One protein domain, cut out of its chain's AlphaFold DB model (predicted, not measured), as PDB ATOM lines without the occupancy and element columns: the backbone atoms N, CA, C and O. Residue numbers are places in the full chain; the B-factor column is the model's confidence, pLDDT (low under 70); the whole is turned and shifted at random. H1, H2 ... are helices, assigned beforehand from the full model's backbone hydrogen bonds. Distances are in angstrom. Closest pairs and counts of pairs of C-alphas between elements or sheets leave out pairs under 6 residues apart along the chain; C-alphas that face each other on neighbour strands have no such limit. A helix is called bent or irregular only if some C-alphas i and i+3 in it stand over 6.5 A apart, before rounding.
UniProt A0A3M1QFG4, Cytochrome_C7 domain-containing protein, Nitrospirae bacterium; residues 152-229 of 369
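Overview. This is residues 152 to 229 of the 369 residues of the protein "Cytochrome_C7 domain-containing protein" of Nitrospirae bacterium (UniProt A0A3M1QFG4). An elongated, loosely joined row of parts: H1 makes one end, H4 and the residues after it make the other, and between them lie H3, H2 off to one side, and the winding stretch of residues 165 to 192. The helices form no bundle, and residues 190 to 196 and 220 to 226 stick out from the rest. The printed part has 78 residues with four named helices in the order H1, H2, H3, H4 and no named strand; the class is all helix, though under half of the residues, 38 of 78, are in named elements. It is only just loose, close to compact, with a radius of gyration of the C-alphas of 14.2 A, and spans 47 by 23 by 20 A, only just a rod.

Arrangement. The longest helix by residues is H1, residues 152 to 164, and it touches no other helix. H1 is apart from H2, residues 193 to 204, from H3, residues 206 to 210, and from H4, residues 215 to 222. H2 and H3 are close but not clearly touching: their closest C-alphas, those of Ala 201 and Cys 209, are 7.7 A apart, and their centres are 11.3 A apart. H3 and H4 are near each other, with 7 pairs of C-alphas within 10 A, and meet only through their link. H2 and H4 are apart. In H3 every O i to N i+4 pair is within hydrogen-bond range; in H1 it is 6 of 9, in H2 6 of 8 and in H4 3 of 4.

Along the chain. H1 has 13 residues and measures 13.3 A from C-alpha 152 at (218.369, 189.505, 172.550) to C-alpha 164. It is irregular, with C-alphas 158 and 161 8.1 A apart. H2, 12 residues and 14.4 A long, begins with C-alpha 193 at (238.665, 197.004, 185.877); it is irregular too, with C-alphas 195 and 198 7.4 A apart. H3 has 5 residues and is 6.3 A long. H4 has 8 residues, is 10.3 A long and ends with C-alpha 222 at (234.946, 209.211, 193.406). H4 is neither bent nor irregular, but only just: C-alphas 218 and 221 are 6.0 A apart.

Size, cuts and confidence. The two C-alphas farthest apart, those of Cys 158 and Lys 228, are 47.8 A apart. The printed part has no cut. H1 to H2 is a long link of 28 residues, while H2 to H3 and H3 to H4 are tight links of 1 and 4 residues. The mean pLDDT of the printed part is 78.7; residues 182 to 190, residue 192 and residues 224 to 228 are under 70.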
ATOM      1  N   MET A 152     217.688 188.311 173.069       86.56
ATOM      2  CA  MET A 152     218.369 189.505 172.550       86.56
ATOM      3  C   MET A 152     219.084 189.230 171.218       86.56
ATOM      4  O   MET A 152     219.063 190.081 170.333       86.56
ATOM      5  N   ASP A 153     219.651 188.033 171.053       87.25
ATOM      6  CA  ASP A 153     220.366 187.613 169.844       87.25
ATOM      7  C   ASP A 153     219.496 187.703 168.585       87.25
ATOM      8  O   ASP A 153     219.993 188.063 167.523       87.25
ATOM      9  N   VAL A 154     218.187 187.458 168.701       90.62
ATOM     10  CA  VAL A 154     217.238 187.596 167.588       90.62
ATOM     11  C   VAL A 154     217.109 189.057 167.168       90.62
ATOM     12  O   VAL A 154     217.166 189.372 165.984       90.62
ATOM     13  N   CYS A 155     217.013 189.975 168.134       90.81
ATOM     14  CA  CYS A 155     217.003 191.410 167.846       90.81
ATOM     15  C   CYS A 155     218.313 191.845 167.171       90.81
ATOM     16  O   CYS A 155     218.306 192.701 166.284       90.81
ATOM     17  N   MET A 156     219.438 191.257 167.588       91.06
ATOM     18  CA  MET A 156     220.763 191.611 167.080       91.06
ATOM     19  C   MET A 156     221.002 191.168 165.640       91.06
ATOM     20  O   MET A 156     221.831 191.780 164.979       91.06
ATOM     21  N   GLN A 157     220.227 190.225 165.101       91.81
ATOM     22  CA  GLN A 157     220.314 189.865 163.678       91.81
ATOM     23  C   GLN A 157     220.119 191.080 162.752       91.81
ATOM     24  O   GLN A 157     220.737 191.141 161.694       91.81
ATOM     25  N   CYS A 158     219.329 192.073 163.182       94.81
ATOM     26  CA  CYS A 158     219.137 193.338 162.462       94.81
ATOM     27  C   CYS A 158     219.729 194.560 163.188       94.81
ATOM     28  O   CYS A 158     220.073 195.548 162.546       94.81
ATOM     29  N   HIS A 159     219.837 194.528 164.521       93.88
ATOM     30  CA  HIS A 159     220.248 195.678 165.344       93.88
ATOM     31  C   HIS A 159     221.677 195.583 165.906       93.88
ATOM     32  O   HIS A 159     222.013 196.312 166.844       93.88
ATOM     33  N   GLN A 160     222.531 194.735 165.326       90.62
ATOM     34  CA  GLN A 160     223.923 194.545 165.750       90.62
ATOM     35  C   GLN A 160     224.694 195.873 165.886       90.62
ATOM     36  O   GLN A 160     225.343 196.115 166.903       90.62
ATOM     37  N   ASP A 161     224.524 196.798 164.937       92.25
ATOM     38  CA  ASP A 161     225.179 198.115 164.952       92.25
ATOM     39  C   ASP A 161     224.812 198.980 166.168       92.25
ATOM     40  O   ASP A 161     225.606 199.812 166.621       92.25
ATOM     41  N   MET A 162     223.590 198.845 166.693       90.31
ATOM     42  CA  MET A 162     223.178 199.563 167.904       90.31
ATOM     43  C   MET A 162     223.897 198.997 169.126       90.31
ATOM     44  O   MET A 162     224.344 199.752 169.987       90.31
ATOM     45  N   TYR A 163     224.058 197.676 169.175       84.62
ATOM     46  CA  TYR A 163     224.786 196.995 170.237       84.62
ATOM     47  C   TYR A 163     226.284 197.291 170.197       84.62
ATOM     48  O   TYR A 163     226.872 197.605 171.231       84.62
ATOM     49  N   ASP A 164     226.902 197.279 169.017       84.44
ATOM     50  CA  ASP A 164     228.327 197.589 168.865       84.44
ATOM     51  C   ASP A 164     228.662 199.035 169.239       84.44
ATOM     52  O   ASP A 164     229.740 199.303 169.772       84.44
ATOM     53  N   ARG A 165     227.710 199.954 169.045       84.25
ATOM     54  CA  ARG A 165     227.803 201.357 169.476       84.25
ATOM     55  C   ARG A 165     227.266 201.611 170.884       84.25
ATOM     56  O   ARG A 165     227.154 202.767 171.283       84.25
ATOM     57  N   LEU A 166     226.929 200.559 171.634       80.50
ATOM     58  CA  LEU A 166     226.464 200.640 173.023       80.50
ATOM     59  C   LEU A 166     225.225 201.522 173.200       80.50
ATOM     60  O   LEU A 166     225.086 202.230 174.191       80.50
ATOM     61  N   GLN A 167     224.304 201.482 172.243       86.50
ATOM     62  CA  GLN A 167     223.048 202.231 172.270       86.50
ATOM     63  C   GLN A 167     221.952 201.424 172.985       86.50
ATOM     64  O   GLN A 167     220.852 201.230 172.471       86.50
ATOM     65  N   CYS A 168     222.255 200.920 174.184       85.88
ATOM     66  CA  CYS A 168     221.397 199.989 174.922       85.88
ATOM     67  C   CYS A 168     220.051 200.625 175.312       85.88
ATOM     68  O   CYS A 168     219.010 199.967 175.313       85.88
ATOM     69  N   ASN A 169     220.054 201.929 175.597       87.19
ATOM     70  CA  ASN A 169     218.868 202.700 175.981       87.19
ATOM     71  C   ASN A 169     217.817 202.880 174.864       87.19
ATOM     72  O   ASN A 169     216.710 203.360 175.141       87.19
ATOM     73  N   GLN A 170     218.138 202.510 173.619       89.38
ATOM     74  CA  GLN A 170     217.183 202.506 172.507       89.38
ATOM     75  C   GLN A 170     216.147 201.396 172.684       89.38
ATOM     76  O   GLN A 170     214.967 201.599 172.412       89.38
ATOM     77  N   CYS A 171     216.580 200.255 173.221       89.38
ATOM     78  CA  CYS A 171     215.722 199.106 173.483       89.38
ATOM     79  C   CYS A 171     215.347 198.994 174.960       89.38
ATOM     80  O   CYS A 171     214.243 198.569 175.271       89.38
ATOM     81  N   HIS A 172     216.221 199.381 175.887       88.06
ATOM     82  CA  HIS A 172     215.967 199.229 177.317       88.06
ATOM     83  C   HIS A 172     215.429 200.514 177.956       88.06
ATOM     84  O   HIS A 172     215.865 201.625 177.649       88.06
ATOM     85  N   VAL A 173     214.452 200.361 178.852       86.00
ATOM     86  CA  VAL A 173     213.910 201.453 179.676       86.00
ATOM     87  C   VAL A 173     214.844 201.752 180.842       86.00
ATOM     88  O   VAL A 173     215.142 202.916 181.084       86.00
ATOM     89  N   ASP A 174     215.308 200.705 181.526       79.19
ATOM     90  CA  ASP A 174     216.216 200.797 182.665       79.19
ATOM     91  C   ASP A 174     217.076 199.525 182.752       79.19
ATOM     92  O   ASP A 174     216.552 198.409 182.710       79.19
ATOM     93  N   LEU A 175     218.394 199.705 182.853       82.00
ATOM     94  CA  LEU A 175     219.381 198.640 183.062       82.00
ATOM     95  C   LEU A 175     220.081 198.763 184.428       82.00
ATOM     96  O   LEU A 175     221.045 198.049 184.688       82.00
ATOM     97  N   GLY A 176     219.611 199.643 185.312       75.44
ATOM     98  CA  GLY A 176     220.093 199.754 186.687       75.44
ATOM     99  C   GLY A 176     219.783 198.518 187.535       75.44
ATOM    100  O   GLY A 176     220.542 198.196 188.447       75.44
ATOM    101  N   ASP A 177     218.702 197.794 187.223       76.62
ATOM    102  CA  ASP A 177     218.371 196.521 187.871       76.62
ATOM    103  C   ASP A 177     219.271 195.389 187.324       76.62
ATOM    104  O   ASP A 177     219.185 195.050 186.135       76.62
ATOM    105  N   PRO A 178     220.089 194.734 188.178       71.19
ATOM    106  CA  PRO A 178     220.968 193.633 187.780       71.19
ATOM    107  C   PRO A 178     220.257 192.471 187.081       71.19
ATOM    108  O   PRO A 178     220.895 191.701 186.364       71.19
ATOM    109  N   LYS A 179     218.943 192.317 187.280       73.62
ATOM    110  CA  LYS A 179     218.129 191.306 186.604       73.62
ATOM    111  C   LYS A 179     218.048 191.526 185.091       73.62
ATOM    112  O   LYS A 179     217.939 190.545 184.357       73.62
ATOM    113  N   TYR A 180     218.065 192.780 184.641       75.25
ATOM    114  CA  TYR A 180     217.912 193.148 183.228       75.25
ATOM    115  C   TYR A 180     219.236 193.530 182.569       75.25
ATOM    116  O   TYR A 180     219.274 193.732 181.357       75.25
ATOM    117  N   GLN A 181     220.326 193.599 183.339       71.75
ATOM    118  CA  GLN A 181     221.650 193.894 182.807       71.75
ATOM    119  C   GLN A 181     222.101 192.801 181.828       71.75
ATOM    120  O   GLN A 181     222.175 191.624 182.207       71.75
ATOM    121  N   PRO A 182     222.440 193.159 180.577       64.69
ATOM    122  CA  PRO A 182     222.970 192.194 179.633       64.69
ATOM    123  C   PRO A 182     224.294 191.631 180.159       64.69
ATOM    124  O   PRO A 182     225.134 192.344 180.715       64.69
ATOM    125  N   LYS A 183     224.507 190.325 179.968       62.44
ATOM    126  CA  LYS A 183     225.772 189.651 180.298       62.44
ATOM    127  C   LYS A 183     226.826 189.992 179.240       62.44
ATOM    128  O   LYS A 183     227.260 189.135 178.478       62.44
ATOM    129  N   LEU A 184     227.202 191.266 179.162       61.25
ATOM    130  CA  LEU A 184     228.111 191.781 178.146       61.25
ATOM    131  C   LEU A 184     229.529 191.263 178.399       61.25
ATOM    132  O   LEU A 184     230.186 191.650 179.364       61.25
ATOM    133  N   VAL A 185     230.037 190.437 177.483       55.19
ATOM    134  CA  VAL A 185     231.431 189.957 177.510       55.19
ATOM    135  C   VAL A 185     232.428 191.108 177.301       55.19
ATOM    136  O   VAL A 185     233.561 191.028 177.757       55.19
ATOM    137  N   ARG A 186     232.015 192.220 176.674       56.00
ATOM    138  CA  ARG A 186     232.840 193.439 176.545       56.00
ATOM    139  C   ARG A 186     232.919 194.272 177.832       56.00
ATOM    140  O   ARG A 186     233.903 194.974 178.024       56.00
ATOM    141  N   PHE A 187     231.941 194.151 178.736       60.94
ATOM    142  CA  PHE A 187     231.899 194.855 180.027       60.94
ATOM    143  C   PHE A 187     231.997 193.866 181.184       60.94
ATOM    144  O   PHE A 187     231.165 193.826 182.095       60.94
ATOM    145  N   VAL A 188     233.041 193.038 181.162       59.72
ATOM    146  CA  VAL A 188     233.342 192.205 182.321       59.72
ATOM    147  C   VAL A 188     233.916 193.107 183.410       59.72
ATOM    148  O   VAL A 188     235.061 193.541 183.338       59.72
ATOM    149  N   HIS A 189     233.151 193.332 184.477       69.19
ATOM    150  CA  HIS A 189     233.616 193.990 185.709       69.19
ATOM    151  C   HIS A 189     234.577 193.096 186.525       69.19
ATOM    152  O   HIS A 189     234.603 193.131 187.755       69.19
ATOM    153  N   ARG A 190     235.334 192.222 185.856       60.44
ATOM    154  CA  ARG A 190     236.284 191.284 186.461       60.44
ATOM    155  C   ARG A 190     237.684 191.641 186.006       60.44
ATOM    156  O   ARG A 190     237.878 192.268 184.970       60.44
ATOM    157  N   GLY A 191     238.682 191.198 186.759       71.25
ATOM    158  CA  GLY A 191     240.051 191.502 186.384       71.25
ATOM    159  C   GLY A 191     240.419 192.952 186.716       71.25
ATOM    160  O   GLY A 191     239.955 193.548 187.681       71.25
ATOM    161  N   ASN A 192     241.279 193.539 185.900       69.56
ATOM    162  CA  ASN A 192     241.896 194.847 186.116       69.56
ATOM    163  C   ASN A 192     240.956 196.060 185.942       69.56
ATOM    164  O   ASN A 192     241.462 197.168 185.788       69.56
ATOM    165  N   TRP A 193     239.629 195.903 186.031       77.31
ATOM    166  CA  TRP A 193     238.665 197.004 185.877       77.31
ATOM    167  C   TRP A 193     238.995 198.196 186.785       77.31
ATOM    168  O   TRP A 193     239.132 199.310 186.292       77.31
ATOM    169  N   LEU A 194     239.274 197.977 188.081       75.50
ATOM    170  CA  LEU A 194     239.664 199.079 188.978       75.50
ATOM    171  C   LEU A 194     240.881 199.868 188.469       75.50
ATOM    172  O   LEU A 194     240.966 201.063 188.721       75.50
ATOM    173  N   ARG A 195     241.808 199.223 187.753       74.06
ATOM    174  CA  ARG A 195     242.977 199.897 187.177       74.06
ATOM    175  C   ARG A 195     242.648 200.609 185.873       74.06
ATOM    176  O   ARG A 195     243.147 201.703 185.666       74.06
ATOM    177  N   ASN A 196     241.829 200.006 185.018       75.88
ATOM    178  CA  ASN A 196     241.695 200.448 183.632       75.88
ATOM    179  C   ASN A 196     240.424 201.255 183.357       75.88
ATOM    180  O   ASN A 196     240.390 201.929 182.334       75.88
ATOM    181  N   HIS A 197     239.429 201.241 184.255       84.38
ATOM    182  CA  HIS A 197     238.121 201.871 184.021       84.38
ATOM    183  C   HIS A 197     238.213 203.360 183.684       84.38
ATOM    184  O   HIS A 197     237.340 203.861 182.988       84.38
ATOM    185  N   HIS A 198     239.271 204.052 184.119       82.00
ATOM    186  CA  HIS A 198     239.531 205.436 183.729       82.00
ATOM    187  C   HIS A 198     239.757 205.577 182.216       82.00
ATOM    188  O   HIS A 198     239.172 206.466 181.614       82.00
ATOM    189  N   LEU A 199     240.510 204.663 181.587       80.56
ATOM    190  CA  LEU A 199     240.727 204.649 180.135       80.56
ATOM    191  C   LEU A 199     239.416 204.395 179.400       80.56
ATOM    192  O   LEU A 199     239.134 205.030 178.391       80.56
ATOM    193  N   GLN A 200     238.594 203.472 179.912       77.69
ATOM    194  CA  GLN A 200     237.278 203.230 179.325       77.69
ATOM    195  C   GLN A 200     236.348 204.438 179.501       77.69
ATOM    196  O   GLN A 200     235.644 204.787 178.560       77.69
ATOM    197  N   ALA A 201     236.358 205.092 180.664       82.44
ATOM    198  CA  ALA A 201     235.558 206.287 180.924       82.44
ATOM    199  C   ALA A 201     235.996 207.479 180.057       82.44
ATOM    200  O   ALA A 201     235.146 208.225 179.585       82.44
ATOM    201  N   GLU A 202     237.297 207.626 179.808       83.56
ATOM    202  CA  GLU A 202     237.852 208.641 178.910       83.56
ATOM    203  C   GLU A 202     237.475 208.370 177.448       83.56
ATOM    204  O   GLU A 202     237.008 209.269 176.754       83.56
ATOM    205  N   GLN A 203     237.609 207.123 176.986       79.62
ATOM    206  CA  GLN A 203     237.334 206.751 175.594       79.62
ATOM    207  C   GLN A 203     235.840 206.727 175.248       79.62
ATOM    208  O   GLN A 203     235.464 207.093 174.139       79.62
ATOM    209  N   GLN A 204     234.995 206.244 176.163       75.62
ATOM    210  CA  GLN A 204     233.569 205.985 175.908       75.62
ATOM    211  C   GLN A 204     232.643 207.024 176.556       75.62
ATOM    212  O   GLN A 204     231.441 207.030 176.285       75.62
ATOM    213  N   GLY A 205     233.175 207.883 177.426       81.06
ATOM    214  CA  GLY A 205     232.412 208.864 178.188       81.06
ATOM    215  C   GLY A 205     231.573 208.260 179.322       81.06
ATOM    216  O   GLY A 205     231.132 207.108 179.288       81.06
ATOM    217  N   TYR A 206     231.288 209.079 180.337       81.31
ATOM    218  CA  TYR A 206     230.486 208.680 181.503       81.31
ATOM    219  C   TYR A 206     229.047 208.282 181.149       81.31
ATOM    220  O   TYR A 206     228.482 207.388 181.782       81.31
ATOM    221  N   ALA A 207     228.475 208.893 180.106       82.81
ATOM    222  CA  ALA A 207     227.111 208.624 179.654       82.81
ATOM    223  C   ALA A 207     226.901 207.152 179.266       82.81
ATOM    224  O   ALA A 207     225.823 206.605 179.481       82.81
ATOM    225  N   THR A 208     227.937 206.484 178.750       81.81
ATOM    226  CA  THR A 208     227.884 205.063 178.383       81.81
ATOM    227  C   THR A 208     227.735 204.170 179.615       81.81
ATOM    228  O   THR A 208     226.912 203.257 179.626       81.81
ATOM    229  N   CYS A 209     228.462 204.473 180.693       81.88
ATOM    230  CA  CYS A 209     228.355 203.761 181.967       81.88
ATOM    231  C   CYS A 209     226.989 203.992 182.631       81.88
ATOM    232  O   CYS A 209     226.396 203.053 183.165       81.88
ATOM    233  N   GLN A 210     226.473 205.223 182.548       84.88
ATOM    234  CA  GLN A 210     225.184 205.628 183.120       84.88
ATOM    235  C   GLN A 210     223.974 204.944 182.463       84.88
ATOM    236  O   GLN A 210     222.877 204.975 183.013       84.88
ATOM    237  N   GLN A 211     224.157 204.278 181.318       83.44
ATOM    238  CA  GLN A 211     223.095 203.462 180.730       83.44
ATOM    239  C   GLN A 211     222.756 202.240 181.589       83.44
ATOM    240  O   GLN A 211     221.625 201.779 181.525       83.44
ATOM    241  N   CYS A 212     223.723 201.713 182.353       81.81
ATOM    242  CA  CYS A 212     223.558 200.523 183.199       81.81
ATOM    243  C   CYS A 212     223.784 200.796 184.692       81.81
ATOM    244  O   CYS A 212     223.321 200.026 185.529       81.81
ATOM    245  N   HIS A 213     224.512 201.858 185.038       83.56
ATOM    246  CA  HIS A 213     224.880 202.185 186.414       83.56
ATOM    247  C   HIS A 213     224.258 203.506 186.853       83.56
ATOM    248  O   HIS A 213     224.203 204.465 186.091       83.56
ATOM    249  N   LEU A 214     223.840 203.575 188.114       83.31
ATOM    250  CA  LEU A 214     223.399 204.828 188.726       83.31
ATOM    251  C   LEU A 214     224.599 205.731 189.036       83.31
ATOM    252  O   LEU A 214     225.704 205.245 189.244       83.31
ATOM    253  N   GLU A 215     224.372 207.038 189.184       82.69
ATOM    254  CA  GLU A 215     225.427 207.990 189.579       82.69
ATOM    255  C   GLU A 215     226.097 207.611 190.914       82.69
ATOM    256  O   GLU A 215     227.298 207.806 191.113       82.69
ATOM    257  N   SER A 216     225.335 206.974 191.808       82.50
ATOM    258  CA  SER A 216     225.847 206.452 193.075       82.50
ATOM    259  C   SER A 216     226.965 205.422 192.906       82.50
ATOM    260  O   SER A 216     227.798 205.283 193.796       82.50
ATOM    261  N   PHE A 217     227.030 204.722 191.772       83.69
ATOM    262  CA  PHE A 217     228.112 203.791 191.467       83.69
ATOM    263  C   PHE A 217     229.460 204.513 191.343       83.69
ATOM    264  O   PHE A 217     230.454 204.079 191.923       83.69
ATOM    265  N   CYS A 218     229.487 205.636 190.619       83.19
ATOM    266  CA  CYS A 218     230.685 206.456 190.448       83.19
ATOM    267  C   CYS A 218     231.070 207.115 191.776       83.19
ATOM    268  O   CYS A 218     232.232 207.073 192.196       83.19
ATOM    269  N   SER A 219     230.080 207.684 192.468       83.19
ATOM    270  CA  SER A 219     230.293 208.392 193.728       83.19
ATOM    271  C   SER A 219     230.766 207.462 194.856       83.19
ATOM    272  O   SER A 219     231.527 207.899 195.723       83.19
ATOM    273  N   ASP A 220     230.460 206.160 194.781       79.88
ATOM    274  CA  ASP A 220     230.926 205.148 195.735       79.88
ATOM    275  C   ASP A 220     232.457 205.107 195.880       79.88
ATOM    276  O   ASP A 220     232.963 204.736 196.940       79.88
ATOM    277  N   CYS A 221     233.203 205.522 194.851       79.25
ATOM    278  CA  CYS A 221     234.662 205.655 194.900       79.25
ATOM    279  C   CYS A 221     235.156 207.092 194.660       79.25
ATOM    280  O   CYS A 221     236.138 207.499 195.278       79.25
ATOM    281  N   HIS A 222     234.491 207.873 193.803       81.62
ATOM    282  CA  HIS A 222     234.946 209.211 193.406       81.62
ATOM    283  C   HIS A 222     234.388 210.359 194.266       81.62
ATOM    284  O   HIS A 222     234.858 211.488 194.134       81.62
ATOM    285  N   SER A 223     233.430 210.115 195.173       79.38
ATOM    286  CA  SER A 223     232.928 211.172 196.064       79.38
ATOM    287  C   SER A 223     233.910 211.459 197.199       79.38
ATOM    288  O   SER A 223     234.181 210.601 198.040       79.38
ATOM    289  N   ALA A 224     234.412 212.692 197.255       63.59
ATOM    290  CA  ALA A 224     235.233 213.173 198.368       63.59
ATOM    291  C   ALA A 224     234.408 213.449 199.641       63.59
ATOM    292  O   ALA A 224     234.960 213.464 200.740       63.59
ATOM    293  N   VAL A 225     233.097 213.672 199.499       63.56
ATOM    294  CA  VAL A 225     232.199 214.063 200.597       63.56
ATOM    295  C   VAL A 225     231.546 212.842 201.248       63.56
ATOM    296  O   VAL A 225     231.408 212.800 202.474       63.56
ATOM    297  N   ASP A 226     231.206 211.829 200.447       57.09
ATOM    298  CA  ASP A 226     230.438 210.664 200.902       57.09
ATOM    299  C   ASP A 226     231.324 209.492 201.342       57.09
ATOM    300  O   ASP A 226     230.918 208.675 202.169       57.09
ATOM    301  N   ASN A 227     232.582 209.431 200.886       65.00
ATOM    302  CA  ASN A 227     233.533 208.391 201.296       65.00
ATOM    303  C   ASN A 227     234.211 208.704 202.637       65.00
ATOM    304  O   ASN A 227     235.432 208.665 202.779       65.00
ATOM    305  N   LYS A 228     233.396 208.971 203.666       67.38
ATOM    306  CA  LYS A 228     233.856 209.161 205.055       67.38
ATOM    307  C   LYS A 228     234.356 207.866 205.702       67.38
ATOM    308  O   LYS A 228     234.995 207.896 206.752       67.38
ATOM    309  N   ILE A 229     234.067 206.724 205.081       72.06
ATOM    310  CA  ILE A 229     234.518 205.403 205.513       72.06
ATOM    311  C   ILE A 229     235.712 204.999 204.649       72.06
ATOM    312  O   ILE A 229     235.640 205.032 203.423       72.06
TER     313      ILE A 229